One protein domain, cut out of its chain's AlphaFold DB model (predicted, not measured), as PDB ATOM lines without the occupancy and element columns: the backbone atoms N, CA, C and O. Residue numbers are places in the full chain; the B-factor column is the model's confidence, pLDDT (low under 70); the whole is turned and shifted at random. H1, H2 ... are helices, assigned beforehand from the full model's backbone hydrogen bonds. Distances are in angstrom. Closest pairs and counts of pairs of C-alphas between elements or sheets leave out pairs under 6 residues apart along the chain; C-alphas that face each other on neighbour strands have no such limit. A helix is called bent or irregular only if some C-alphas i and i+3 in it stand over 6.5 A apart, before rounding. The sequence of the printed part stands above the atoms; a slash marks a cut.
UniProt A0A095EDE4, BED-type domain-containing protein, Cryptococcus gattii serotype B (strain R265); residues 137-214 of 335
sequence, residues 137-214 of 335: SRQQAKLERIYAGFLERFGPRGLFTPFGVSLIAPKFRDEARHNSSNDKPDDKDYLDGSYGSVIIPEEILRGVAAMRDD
ATOM      1  N   SER A 137     178.637 235.387 163.350       74.81
ATOM      2  CA  SER A 137     178.156 233.993 163.462       74.81
ATOM      3  C   SER A 137     178.035 233.241 162.121       74.81
ATOM      4  O   SER A 137     178.379 232.060 162.007       74.81
ATOM      5  N   ARG A 138     177.570 233.909 161.057       77.69
ATOM      6  CA  ARG A 138     177.456 233.313 159.717       77.69
ATOM      7  C   ARG A 138     178.819 233.192 159.033       77.69
ATOM      8  O   ARG A 138     179.010 232.251 158.261       77.69
ATOM      9  N   GLN A 139     179.751 234.107 159.313       81.00
ATOM     10  CA  GLN A 139     181.140 234.019 158.851       81.00
ATOM     11  C   GLN A 139     181.882 232.877 159.553       81.00
ATOM     12  O   GLN A 139     182.494 232.053 158.873       81.00
ATOM     13  N   GLN A 140     181.708 232.738 160.867       83.69
ATOM     14  CA  GLN A 140     182.255 231.631 161.645       83.69
ATOM     15  C   GLN A 140     181.740 230.290 161.115       83.69
ATOM     16  O   GLN A 140     182.529 229.432 160.734       83.69
ATOM     17  N   ALA A 141     180.423 230.150 160.938       85.06
ATOM     18  CA  ALA A 141     179.836 228.940 160.362       85.06
ATOM     19  C   ALA A 141     180.302 228.667 158.918       85.06
ATOM     20  O   ALA A 141     180.208 227.541 158.427       85.06
ATOM     21  N   LYS A 142     180.743 229.688 158.175       86.62
ATOM     22  CA  LYS A 142     181.337 229.503 156.845       86.62
ATOM     23  C   LYS A 142     182.755 228.944 156.968       86.62
ATOM     24  O   LYS A 142     183.066 227.993 156.256       86.62
ATOM     25  N   LEU A 143     183.572 229.487 157.870       87.31
ATOM     26  CA  LEU A 143     184.915 228.974 158.155       87.31
ATOM     27  C   LEU A 143     184.856 227.533 158.674       87.31
ATOM     28  O   LEU A 143     185.554 226.677 158.143       87.31
ATOM     29  N   GLU A 144     183.948 227.233 159.604       88.94
ATOM     30  CA  GLU A 144     183.731 225.876 160.125       88.94
ATOM     31  C   GLU A 144     183.378 224.872 159.017       88.94
ATOM     32  O   GLU A 144     183.863 223.745 159.023       88.94
ATOM     33  N   ARG A 145     182.571 225.277 158.024       87.06
ATOM     34  CA  ARG A 145     182.219 224.417 156.879       87.06
ATOM     35  C   ARG A 145     183.374 224.214 155.906       87.06
ATOM     36  O   ARG A 145     183.566 223.101 155.432       87.06
ATOM     37  N   ILE A 146     184.111 225.277 155.580       88.75
ATOM     38  CA  ILE A 146     185.231 225.210 154.627       88.75
ATOM     39  C   ILE A 146     186.365 224.360 155.207       88.75
ATOM     40  O   ILE A 146     186.923 223.521 154.509       88.75
ATOM     41  N   TYR A 147     186.658 224.539 156.496       85.94
ATOM     42  CA  TYR A 147     187.744 223.851 157.192       85.94
ATOM     43  C   TYR A 147     187.264 222.650 158.011       85.94
ATOM     44  O   TYR A 147     187.972 222.205 158.910       85.94
ATOM     45  N   ALA A 148     186.096 222.085 157.686       86.00
ATOM     46  CA  ALA A 148     185.503 220.979 158.437       86.00
ATOM     47  C   ALA A 148     186.474 219.798 158.599       86.00
ATOM     48  O   ALA A 148     186.702 219.352 159.716       86.00
ATOM     49  N   GLY A 149     187.133 219.362 157.519       83.62
ATOM     50  CA  GLY A 149     188.076 218.235 157.573       83.62
ATOM     51  C   GLY A 149     189.347 218.498 158.395       83.62
ATOM     52  O   GLY A 149     189.984 217.557 158.863       83.62
ATOM     53  N   PHE A 150     189.726 219.765 158.592       85.12
ATOM     54  CA  PHE A 150     190.807 220.135 159.511       85.12
ATOM     55  C   PHE A 150     190.298 220.167 160.955       85.12
ATOM     56  O   PHE A 150     190.945 219.622 161.845       85.12
ATOM     57  N   LEU A 151     189.118 220.753 161.169       86.69
ATOM     58  CA  LEU A 151     188.507 220.910 162.486       86.69
ATOM     59  C   LEU A 151     188.053 219.582 163.105       86.69
ATOM     60  O   LEU A 151     188.040 219.456 164.325       86.69
ATOM     61  N   GLU A 152     187.733 218.580 162.283       85.44
ATOM     62  CA  GLU A 152     187.348 217.241 162.742       85.44
ATOM     63  C   GLU A 152     188.434 216.567 163.596       85.44
ATOM     64  O   GLU A 152     188.121 215.778 164.482       85.44
ATOM     65  N   ARG A 153     189.707 216.929 163.392       81.94
ATOM     66  CA  ARG A 153     190.845 216.371 164.139       81.94
ATOM     67  C   ARG A 153     190.888 216.811 165.602       81.94
ATOM     68  O   ARG A 153     191.507 216.126 166.408       81.94
ATOM     69  N   PHE A 154     190.245 217.930 165.935       82.31
ATOM     70  CA  PHE A 154     190.164 218.464 167.302       82.31
ATOM     71  C   PHE A 154     188.882 218.026 168.028       82.31
ATOM     72  O   PHE A 154     188.677 218.355 169.198       82.31
ATOM     73  N   GLY A 155     188.008 217.284 167.335       80.06
ATOM     74  CA  GLY A 155     186.790 216.723 167.905       80.06
ATOM     75  C   GLY A 155     185.846 217.783 168.498       80.06
ATOM     76  O   GLY A 155     185.752 218.899 167.971       80.06
ATOM     77  N   PRO A 156     185.149 217.467 169.606       77.44
ATOM     78  CA  PRO A 156     184.159 218.355 170.220       77.44
ATOM     79  C   PRO A 156     184.768 219.555 170.952       77.44
ATOM     80  O   PRO A 156     184.065 220.532 171.206       77.44
ATOM     81  N   ARG A 157     186.068 219.514 171.277       73.94
ATOM     82  CA  ARG A 157     186.770 220.632 171.931       73.94
ATOM     83  C   ARG A 157     187.058 221.779 170.962       73.94
ATOM     84  O   ARG A 157     187.184 222.921 171.400       73.94
ATOM     85  N   GLY A 158     187.101 221.479 169.662       82.38
ATOM     86  CA  GLY A 158     187.351 222.456 168.612       82.38
ATOM     87  C   GLY A 158     188.754 223.055 168.660       82.38
ATOM     88  O   GLY A 158     189.596 222.705 169.485       82.38
ATOM     89  N   LEU A 159     189.003 223.975 167.734       86.50
ATOM     90  CA  LEU A 159     190.246 224.722 167.621       86.50
ATOM     91  C   LEU A 159     190.087 226.104 168.255       86.50
ATOM     92  O   LEU A 159     189.270 226.911 167.801       86.50
ATOM     93  N   PHE A 160     190.922 226.407 169.244       84.88
ATOM     94  CA  PHE A 160     191.012 227.728 169.849       84.88
ATOM     95  C   PHE A 160     192.007 228.591 169.080       84.88
ATOM     96  O   PHE A 160     193.208 228.329 169.027       84.88
ATOM     97  N   THR A 161     191.486 229.647 168.465       83.75
ATOM     98  CA  THR A 161     192.297 230.611 167.718       83.75
ATOM     99  C   THR A 161     192.859 231.684 168.661       83.75
ATOM    100  O   THR A 161     192.230 231.988 169.679       83.75
ATOM    101  N   PRO A 162     194.003 232.320 168.330       76.38
ATOM    102  CA  PRO A 162     194.599 233.380 169.163       76.38
ATOM    103  C   PRO A 162     193.681 234.579 169.390       76.38
ATOM    104  O   PRO A 162     193.885 235.371 170.302       76.38
ATOM    105  N   PHE A 163     192.679 234.728 168.530       73.38
ATOM    106  CA  PHE A 163     191.730 235.826 168.551       73.38
ATOM    107  C   PHE A 163     190.513 235.544 169.447       73.38
ATOM    108  O   PHE A 163     189.545 236.294 169.397       73.38
ATOM    109  N   GLY A 164     190.540 234.471 170.248       75.69
ATOM    110  CA  GLY A 164     189.478 234.136 171.203       75.69
ATOM    111  C   GLY A 164     188.250 233.461 170.583       75.69
ATOM    112  O   GLY A 164     187.263 233.237 171.277       75.69
ATOM    113  N   VAL A 165     188.299 233.107 169.294       82.25
ATOM    114  CA  VAL A 165     187.217 232.386 168.609       82.25
ATOM    115  C   VAL A 165     187.499 230.886 168.639       82.25
ATOM    116  O   VAL A 165     188.569 230.445 168.208       82.25
ATOM    117  N   SER A 166     186.533 230.102 169.121       84.56
ATOM    118  CA  SER A 166     186.568 228.638 169.049       84.56
ATOM    119  C   SER A 166     185.856 228.170 167.783       84.56
ATOM    120  O   SER A 166     184.676 228.461 167.582       84.56
ATOM    121  N   LEU A 167     186.586 227.482 166.910       85.81
ATOM    122  CA  LEU A 167     186.053 226.897 165.685       85.81
ATOM    123  C   LEU A 167     185.805 225.411 165.916       85.81
ATOM    124  O   LEU A 167     186.733 224.663 166.220       85.81
ATOM    125  N   ILE A 168     184.564 224.972 165.734       86.44
ATOM    126  CA  ILE A 168     184.173 223.574 165.931       86.44
ATOM    127  C   ILE A 168     183.695 223.023 164.591       86.44
ATOM    128  O   ILE A 168     182.986 223.705 163.846       86.44
ATOM    129  N   ALA A 169     184.085 221.792 164.248       84.38
ATOM    130  CA  ALA A 169     183.587 221.180 163.023       84.38
ATOM    131  C   ALA A 169     182.048 221.085 163.082       84.38
ATOM    132  O   ALA A 169     181.505 220.739 164.133       84.38
ATOM    133  N   PRO A 170     181.320 221.320 161.974       82.12
ATOM    134  CA  PRO A 170     179.857 221.346 161.990       82.12
ATOM    135  C   PRO A 170     179.210 220.082 162.572       82.12
ATOM    136  O   PRO A 170     178.157 220.179 163.189       82.12
ATOM    137  N   LYS A 171     179.859 218.920 162.412       77.69
ATOM    138  CA  LYS A 171     179.407 217.625 162.943       77.69
ATOM    139  C   LYS A 171     179.412 217.567 164.472       77.69
ATOM    140  O   LYS A 171     178.528 216.962 165.055       77.69
ATOM    141  N   PHE A 172     180.366 218.243 165.109       76.56
ATOM    142  CA  PHE A 172     180.528 218.247 166.562       76.56
ATOM    143  C   PHE A 172     179.793 219.409 167.243       76.56
ATOM    144  O   PHE A 172     179.843 219.544 168.461       76.56
ATOM    145  N   ARG A 173     179.092 220.265 166.488       71.81
ATOM    146  CA  ARG A 173     178.389 221.434 167.038       71.81
ATOM    147  C   ARG A 173     177.174 221.052 167.887       71.81
ATOM    148  O   ARG A 173     176.875 221.756 168.851       71.81
ATOM    149  N   ASP A 174     176.499 219.963 167.538       65.62
ATOM    150  CA  ASP A 174     175.348 219.455 168.292       65.62
ATOM    151  C   ASP A 174     175.804 218.691 169.548       65.62
ATOM    152  O   ASP A 174     175.208 218.834 170.615       65.62
ATOM    153  N   GLU A 175     176.941 217.995 169.467       60.47
ATOM    154  CA  GLU A 175     177.580 217.301 170.595       60.47
ATOM    155  C   GLU A 175     178.211 218.284 171.600       60.47
ATOM    156  O   GLU A 175     178.042 218.145 172.812       60.47
ATOM    157  N   ALA A 176     178.848 219.355 171.113       57.50
ATOM    158  CA  ALA A 176     179.419 220.417 171.945       57.50
ATOM    159  C   ALA A 176     178.354 221.211 172.727       57.50
ATOM    160  O   ALA A 176     178.663 221.806 173.757       57.50
ATOM    161  N   ARG A 177     177.094 221.222 172.267       56.62
ATOM    162  CA  ARG A 177     175.968 221.862 172.974       56.62
ATOM    163  C   ARG A 177     175.359 220.984 174.065       56.62
ATOM    164  O   ARG A 177     174.729 221.524 174.970       56.62
ATOM    165  N   HIS A 178     175.552 219.668 173.992       50.34
ATOM    166  CA  HIS A 178     175.011 218.701 174.950       50.34
ATOM    167  C   HIS A 178     176.016 218.255 176.027       50.34
ATOM    168  O   HIS A 178     175.594 217.827 177.098       50.34
ATOM    169  N   ASN A 179     177.324 218.450 175.826       52.44
ATOM    170  CA  ASN A 179     178.368 218.088 176.798       52.44
ATOM    171  C   ASN A 179     178.615 219.152 177.890       52.44
ATOM    172  O   ASN A 179     179.736 219.606 178.106       52.44
ATOM    173  N   SER A 180     177.557 219.538 178.609       50.81
ATOM    174  CA  SER A 180     177.670 220.116 179.967       50.81
ATOM    175  C   SER A 180     177.338 219.098 181.068       50.81
ATOM    176  O   SER A 180     177.468 219.407 182.251       50.81
ATOM    177  N   SER A 181     176.924 217.880 180.701       42.28
ATOM    178  CA  SER A 181     176.817 216.744 181.616       42.28
ATOM    179  C   SER A 181     178.106 215.929 181.603       42.28
ATOM    180  O   SER A 181     178.674 215.632 180.560       42.28
ATOM    181  N   ASN A 182     178.547 215.610 182.808       46.75
ATOM    182  CA  ASN A 182     179.808 215.028 183.250       46.75
ATOM    183  C   ASN A 182     180.097 213.587 182.755       46.75
ATOM    184  O   ASN A 182     180.484 212.747 183.564       46.75
ATOM    185  N   ASP A 183     179.930 213.293 181.465       45.69
ATOM    186  CA  ASP A 183     180.292 212.008 180.857       45.69
ATOM    187  C   ASP A 183     181.399 212.230 179.825       45.69
ATOM    188  O   ASP A 183     181.183 212.869 178.800       45.69
ATOM    189  N   LYS A 184     182.608 211.742 180.124       53.44
ATOM    190  CA  LYS A 184     183.777 211.791 179.233       53.44
ATOM    191  C   LYS A 184     183.561 210.836 178.052       53.44
ATOM    192  O   LYS A 184     183.645 209.625 178.272       53.44
ATOM    193  N   PRO A 185     183.330 211.316 176.820       51.97
ATOM    194  CA  PRO A 185     183.354 210.447 175.657       51.97
ATOM    195  C   PRO A 185     184.819 210.252 175.255       51.97
ATOM    196  O   PRO A 185     185.471 211.217 174.877       51.97
ATOM    197  N   ASP A 186     185.336 209.032 175.417       54.41
ATOM    198  CA  ASP A 186     186.625 208.521 174.921       54.41
ATOM    199  C   ASP A 186     187.598 209.577 174.343       54.41
ATOM    200  O   ASP A 186     187.764 209.714 173.132       54.41
ATOM    201  N   ASP A 187     188.290 210.300 175.234       55.94
ATOM    202  CA  ASP A 187     189.306 211.335 174.948       55.94
ATOM    203  C   ASP A 187     190.579 210.797 174.237       55.94
ATOM    204  O   ASP A 187     191.668 211.350 174.401       55.94
ATOM    205  N   LYS A 188     190.522 209.677 173.506       56.56
ATOM    206  CA  LYS A 188     191.736 208.953 173.091       56.56
ATOM    207  C   LYS A 188     192.279 209.283 171.701       56.56
ATOM    208  O   LYS A 188     193.468 209.055 171.506       56.56
ATOM    209  N   ASP A 189     191.501 209.898 170.804       67.88
ATOM    210  CA  ASP A 189     191.934 210.080 169.403       67.88
ATOM    211  C   ASP A 189     191.882 211.528 168.860       67.88
ATOM    212  O   ASP A 189     192.260 211.760 167.710       67.88
ATOM    213  N   TYR A 190     191.460 212.523 169.652       77.75
ATOM    214  CA  TYR A 190     191.396 213.922 169.195       77.75
ATOM    215  C   TYR A 190     192.621 214.737 169.625       77.75
ATOM    216  O   TYR A 190     193.095 214.641 170.757       77.75
ATOM    217  N   LEU A 191     193.119 215.581 168.721       77.50
ATOM    218  CA  LEU A 191     194.201 216.520 169.009       77.50
ATOM    219  C   LEU A 191     193.694 217.663 169.894       77.50
ATOM    220  O   LEU A 191     192.587 218.167 169.706       77.50
ATOM    221  N   ASP A 192     194.528 218.118 170.828       75.38
ATOM    222  CA  ASP A 192     194.231 219.319 171.605       75.38
ATOM    223  C   ASP A 192     194.341 220.555 170.703       75.38
ATOM    224  O   ASP A 192     195.426 220.902 170.231       75.38
ATOM    225  N   GLY A 193     193.201 221.201 170.457       72.06
ATOM    226  CA  GLY A 193     193.084 222.422 169.662       72.06
ATOM    227  C   GLY A 193     193.463 223.700 170.410       72.06
ATOM    228  O   GLY A 193     193.137 224.787 169.934       72.06
ATOM    229  N   SER A 194     194.100 223.596 171.579       75.88
ATOM    230  CA  SER A 194     194.611 224.741 172.334       75.88
ATOM    231  C   SER A 194     195.611 225.568 171.518       75.88
ATOM    232  O   SER A 194     196.464 225.052 170.794       75.88
ATOM    233  N   TYR A 195     195.517 226.893 171.630       62.38
ATOM    234  CA  TYR A 195     196.424 227.796 170.930       62.38
ATOM    235  C   TYR A 195     197.881 227.547 171.369       62.38
ATOM    236  O   TYR A 195     198.200 227.656 172.551       62.38
ATOM    237  N   GLY A 196     198.759 227.216 170.413       62.53
ATOM    238  CA  GLY A 196     200.191 226.973 170.643       62.53
ATOM    239  C   GLY A 196     200.655 225.520 170.470       62.53
ATOM    240  O   GLY A 196     201.839 225.309 170.219       62.53
ATOM    241  N   SER A 197     199.758 224.528 170.520       68.38
ATOM    242  CA  SER A 197     200.082 223.117 170.216       68.38
ATOM    243  C   SER A 197     199.894 222.760 168.737       68.38
ATOM    244  O   SER A 197     200.395 221.736 168.272       68.38
ATOM    245  N   VAL A 198     199.181 223.604 167.986       76.94
ATOM    246  CA  VAL A 198     198.736 223.336 166.615       76.94
ATOM    247  C   VAL A 198     199.126 224.489 165.700       76.94
ATOM    248  O   VAL A 198     198.846 225.652 165.989       76.94
ATOM    249  N   ILE A 199     199.721 224.162 164.551       81.88
ATOM    250  CA  ILE A 199     199.958 225.126 163.473       81.88
ATOM    251  C   ILE A 199     198.624 225.369 162.758       81.88
ATOM    252  O   ILE A 199     198.122 224.504 162.038       81.88
ATOM    253  N   ILE A 200     198.035 226.542 162.990       83.88
ATOM    254  CA  ILE A 200     196.772 226.958 162.375       83.88
ATOM    255  C   ILE A 200     197.068 227.541 160.983       83.88
ATOM    256  O   ILE A 200     197.867 228.475 160.897       83.88
ATOM    257  N   PRO A 201     196.422 227.052 159.907       86.12
ATOM    258  CA  PRO A 201     196.535 227.647 158.575       86.12
ATOM    259  C   PRO A 201     196.250 229.158 158.569       86.12
ATOM    260  O   PRO A 201     195.294 229.627 159.199       86.12
ATOM    261  N   GLU A 202     197.056 229.923 157.829       83.75
ATOM    262  CA  GLU A 202     196.958 231.389 157.768       83.75
ATOM    263  C   GLU A 202     195.592 231.872 157.269       83.75
ATOM    264  O   GLU A 202     195.123 232.947 157.644       83.75
ATOM    265  N   GLU A 203     194.919 231.082 156.439       84.75
ATOM    266  CA  GLU A 203     193.610 231.404 155.890       84.75
ATOM    267  C   GLU A 203     192.513 231.372 156.960       84.75
ATOM    268  O   GLU A 203     191.570 232.167 156.897       84.75
ATOM    269  N   ILE A 204     192.646 230.496 157.962       83.69
ATOM    270  CA  ILE A 204     191.751 230.458 159.124       83.69
ATOM    271  C   ILE A 204     192.004 231.689 159.990       83.69
ATOM    272  O   ILE A 204     191.057 232.383 160.348       83.69
ATOM    273  N   LEU A 205     193.272 232.008 160.265       85.50
ATOM    274  CA  LEU A 205     193.647 233.188 161.048       85.50
ATOM    275  C   LEU A 205     193.167 234.482 160.386       85.50
ATOM    276  O   LEU A 205     192.602 235.339 161.059       85.50
ATOM    277  N   ARG A 206     193.309 234.597 159.062       85.50
ATOM    278  CA  ARG A 206     192.814 235.735 158.278       85.50
ATOM    279  C   ARG A 206     191.293 235.824 158.294       85.50
ATOM    280  O   ARG A 206     190.745 236.915 158.420       85.50
ATOM    281  N   GLY A 207     190.613 234.683 158.176       82.12
ATOM    282  CA  GLY A 207     189.159 234.607 158.274       82.12
ATOM    283  C   GLY A 207     188.648 235.046 159.644       82.12
ATOM    284  O   GLY A 207     187.666 235.771 159.716       82.12
ATOM    285  N   VAL A 208     189.332 234.643 160.716       83.25
ATOM    286  CA  VAL A 208     188.977 234.991 162.096       83.25
ATOM    287  C   VAL A 208     189.303 236.446 162.420       83.25
ATOM    288  O   VAL A 208     188.474 237.119 163.022       83.25
ATOM    289  N   ALA A 209     190.446 236.962 161.966       81.56
ATOM    290  CA  ALA A 209     190.789 238.376 162.099       81.56
ATOM    291  C   ALA A 209     189.728 239.275 161.440       81.56
ATOM    292  O   ALA A 209     189.239 240.208 162.066       81.56
ATOM    293  N   ALA A 210     189.263 238.911 160.239       79.56
ATOM    294  CA  ALA A 210     188.212 239.647 159.536       79.56
ATOM    295  C   ALA A 210     186.838 239.629 160.241       79.56
ATOM    296  O   ALA A 210     185.997 240.471 159.931       79.56
ATOM    297  N   MET A 211     186.593 238.680 161.157       74.38
ATOM    298  CA  MET A 211     185.394 238.665 162.009       74.38
ATOM    299  C   MET A 211     185.524 239.582 163.229       74.38
ATOM    300  O   MET A 211     184.500 239.964 163.791       74.38
ATOM    301  N   ARG A 212     186.752 239.897 163.666       70.25
ATOM    302  CA  ARG A 212     187.002 240.792 164.804       70.25
ATOM    303  C   ARG A 212     186.920 242.261 164.410       70.25
ATOM    304  O   ARG A 212     186.411 243.041 165.194       70.25
ATOM    305  N   ASP A 213     187.306 242.608 163.187       64.88
ATOM    306  CA  ASP A 213     187.118 243.970 162.666       64.88
ATOM    307  C   ASP A 213     185.626 244.400 162.649       64.88
ATOM    308  O   ASP A 213     185.333 245.583 162.559       64.88
ATOM    309  N   ASP A 214     184.683 243.451 162.752       58.53
ATOM    310  CA  ASP A 214     183.229 243.685 162.888       58.53
ATOM    311  C   ASP A 214     182.819 244.083 164.327       58.53
ATOM    312  O   ASP A 214     181.725 244.597 164.518       58.53
TER     313      ASP A 214
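This is residues 137 to 214 of the 335 residues of the protein "BED-type domain-containing protein" of Cryptococcus gattii serotype B (strain R265) (UniProt A0A095EDE4). Two pairs of short helices make this domain: H1 and H4 side by side in opposite directions, and H2 and H3 side by side in the same direction, set at a steep angle to the first pair. A narrow loop, residues 158 to 169, joins H2 to H3 and passes close to the middle of the domain, while residues 179 to 201 make a wide loop from H3 back to H4. The printed part has 78 residues, with H1, H2, H3 and H4 in that order, no named strand, and the class all helix. The whole is compact, with a radius of gyration of the C-alphas of 12.5 A, and its spans of 37 by 25 by 20 A make an outline that is only just elongated.

H1, residues 137 to 146, begins at C-alpha 137 at (178.156, 233.993, 163.462) and is 14.3 A long from first to last C-alpha. H2, residues 148 to 157, is 13.6 A long and irregular, with C-alphas 153 and 156 9.3 A apart. Residues 159 to 160 pair with residues 166 to 167, antiparallel, in a stretch too short to be a named strand. H3, residues 170 to 178, begins at (179.857, 221.346, 161.990), is 14.1 A long and is only just irregular, with C-alphas 171 and 174 7.0 A apart. H4, residues 202 to 212, is the longest helix at 15.4 A and ends at (187.002, 240.792, 164.804).

H1 and H4 touch at a shallow tilt of 9 degrees, opposite ways; their closest C-alphas, those of Gln 139 and Met 211, are 7.0 A apart. H1 and H2 are close but not clearly touching, at a steep tilt of 62 degrees, with the C-alphas of Glu 144 and Leu 151 closest at 7.3 A. H1 and H3 only just touch, with 3 pairs of C-alphas within 8 A, the closest being Glu 144 and Pro 170 at 6.2 A, at a steep tilt of 54 degrees. H2 and H3 touch and run the same way at a shallow tilt of 11 degrees, with the C-alphas of Pro 156 and Phe 172 closest at 5.2 A. H4 is apart from H2 and from H3. In H1 and H4 every O i to N i+4 pair is within hydrogen-bond range; in H3 3 of 5 are, and in H2 1 of 6, beside 4 of 7 O i to N i+3 pairs.

The C-alphas farthest apart, those of Asp 186 and Asp 213, are 37.5 A from each other. The printed part has no cut. The link H1 to H2 is tight; H2 to H3, 12 residues, and H3 to H4, 23 residues, are long. The mean pLDDT of the printed part is 74.8, and residues 174 to 189, 195 to 197 and 213 to 214 are under 70.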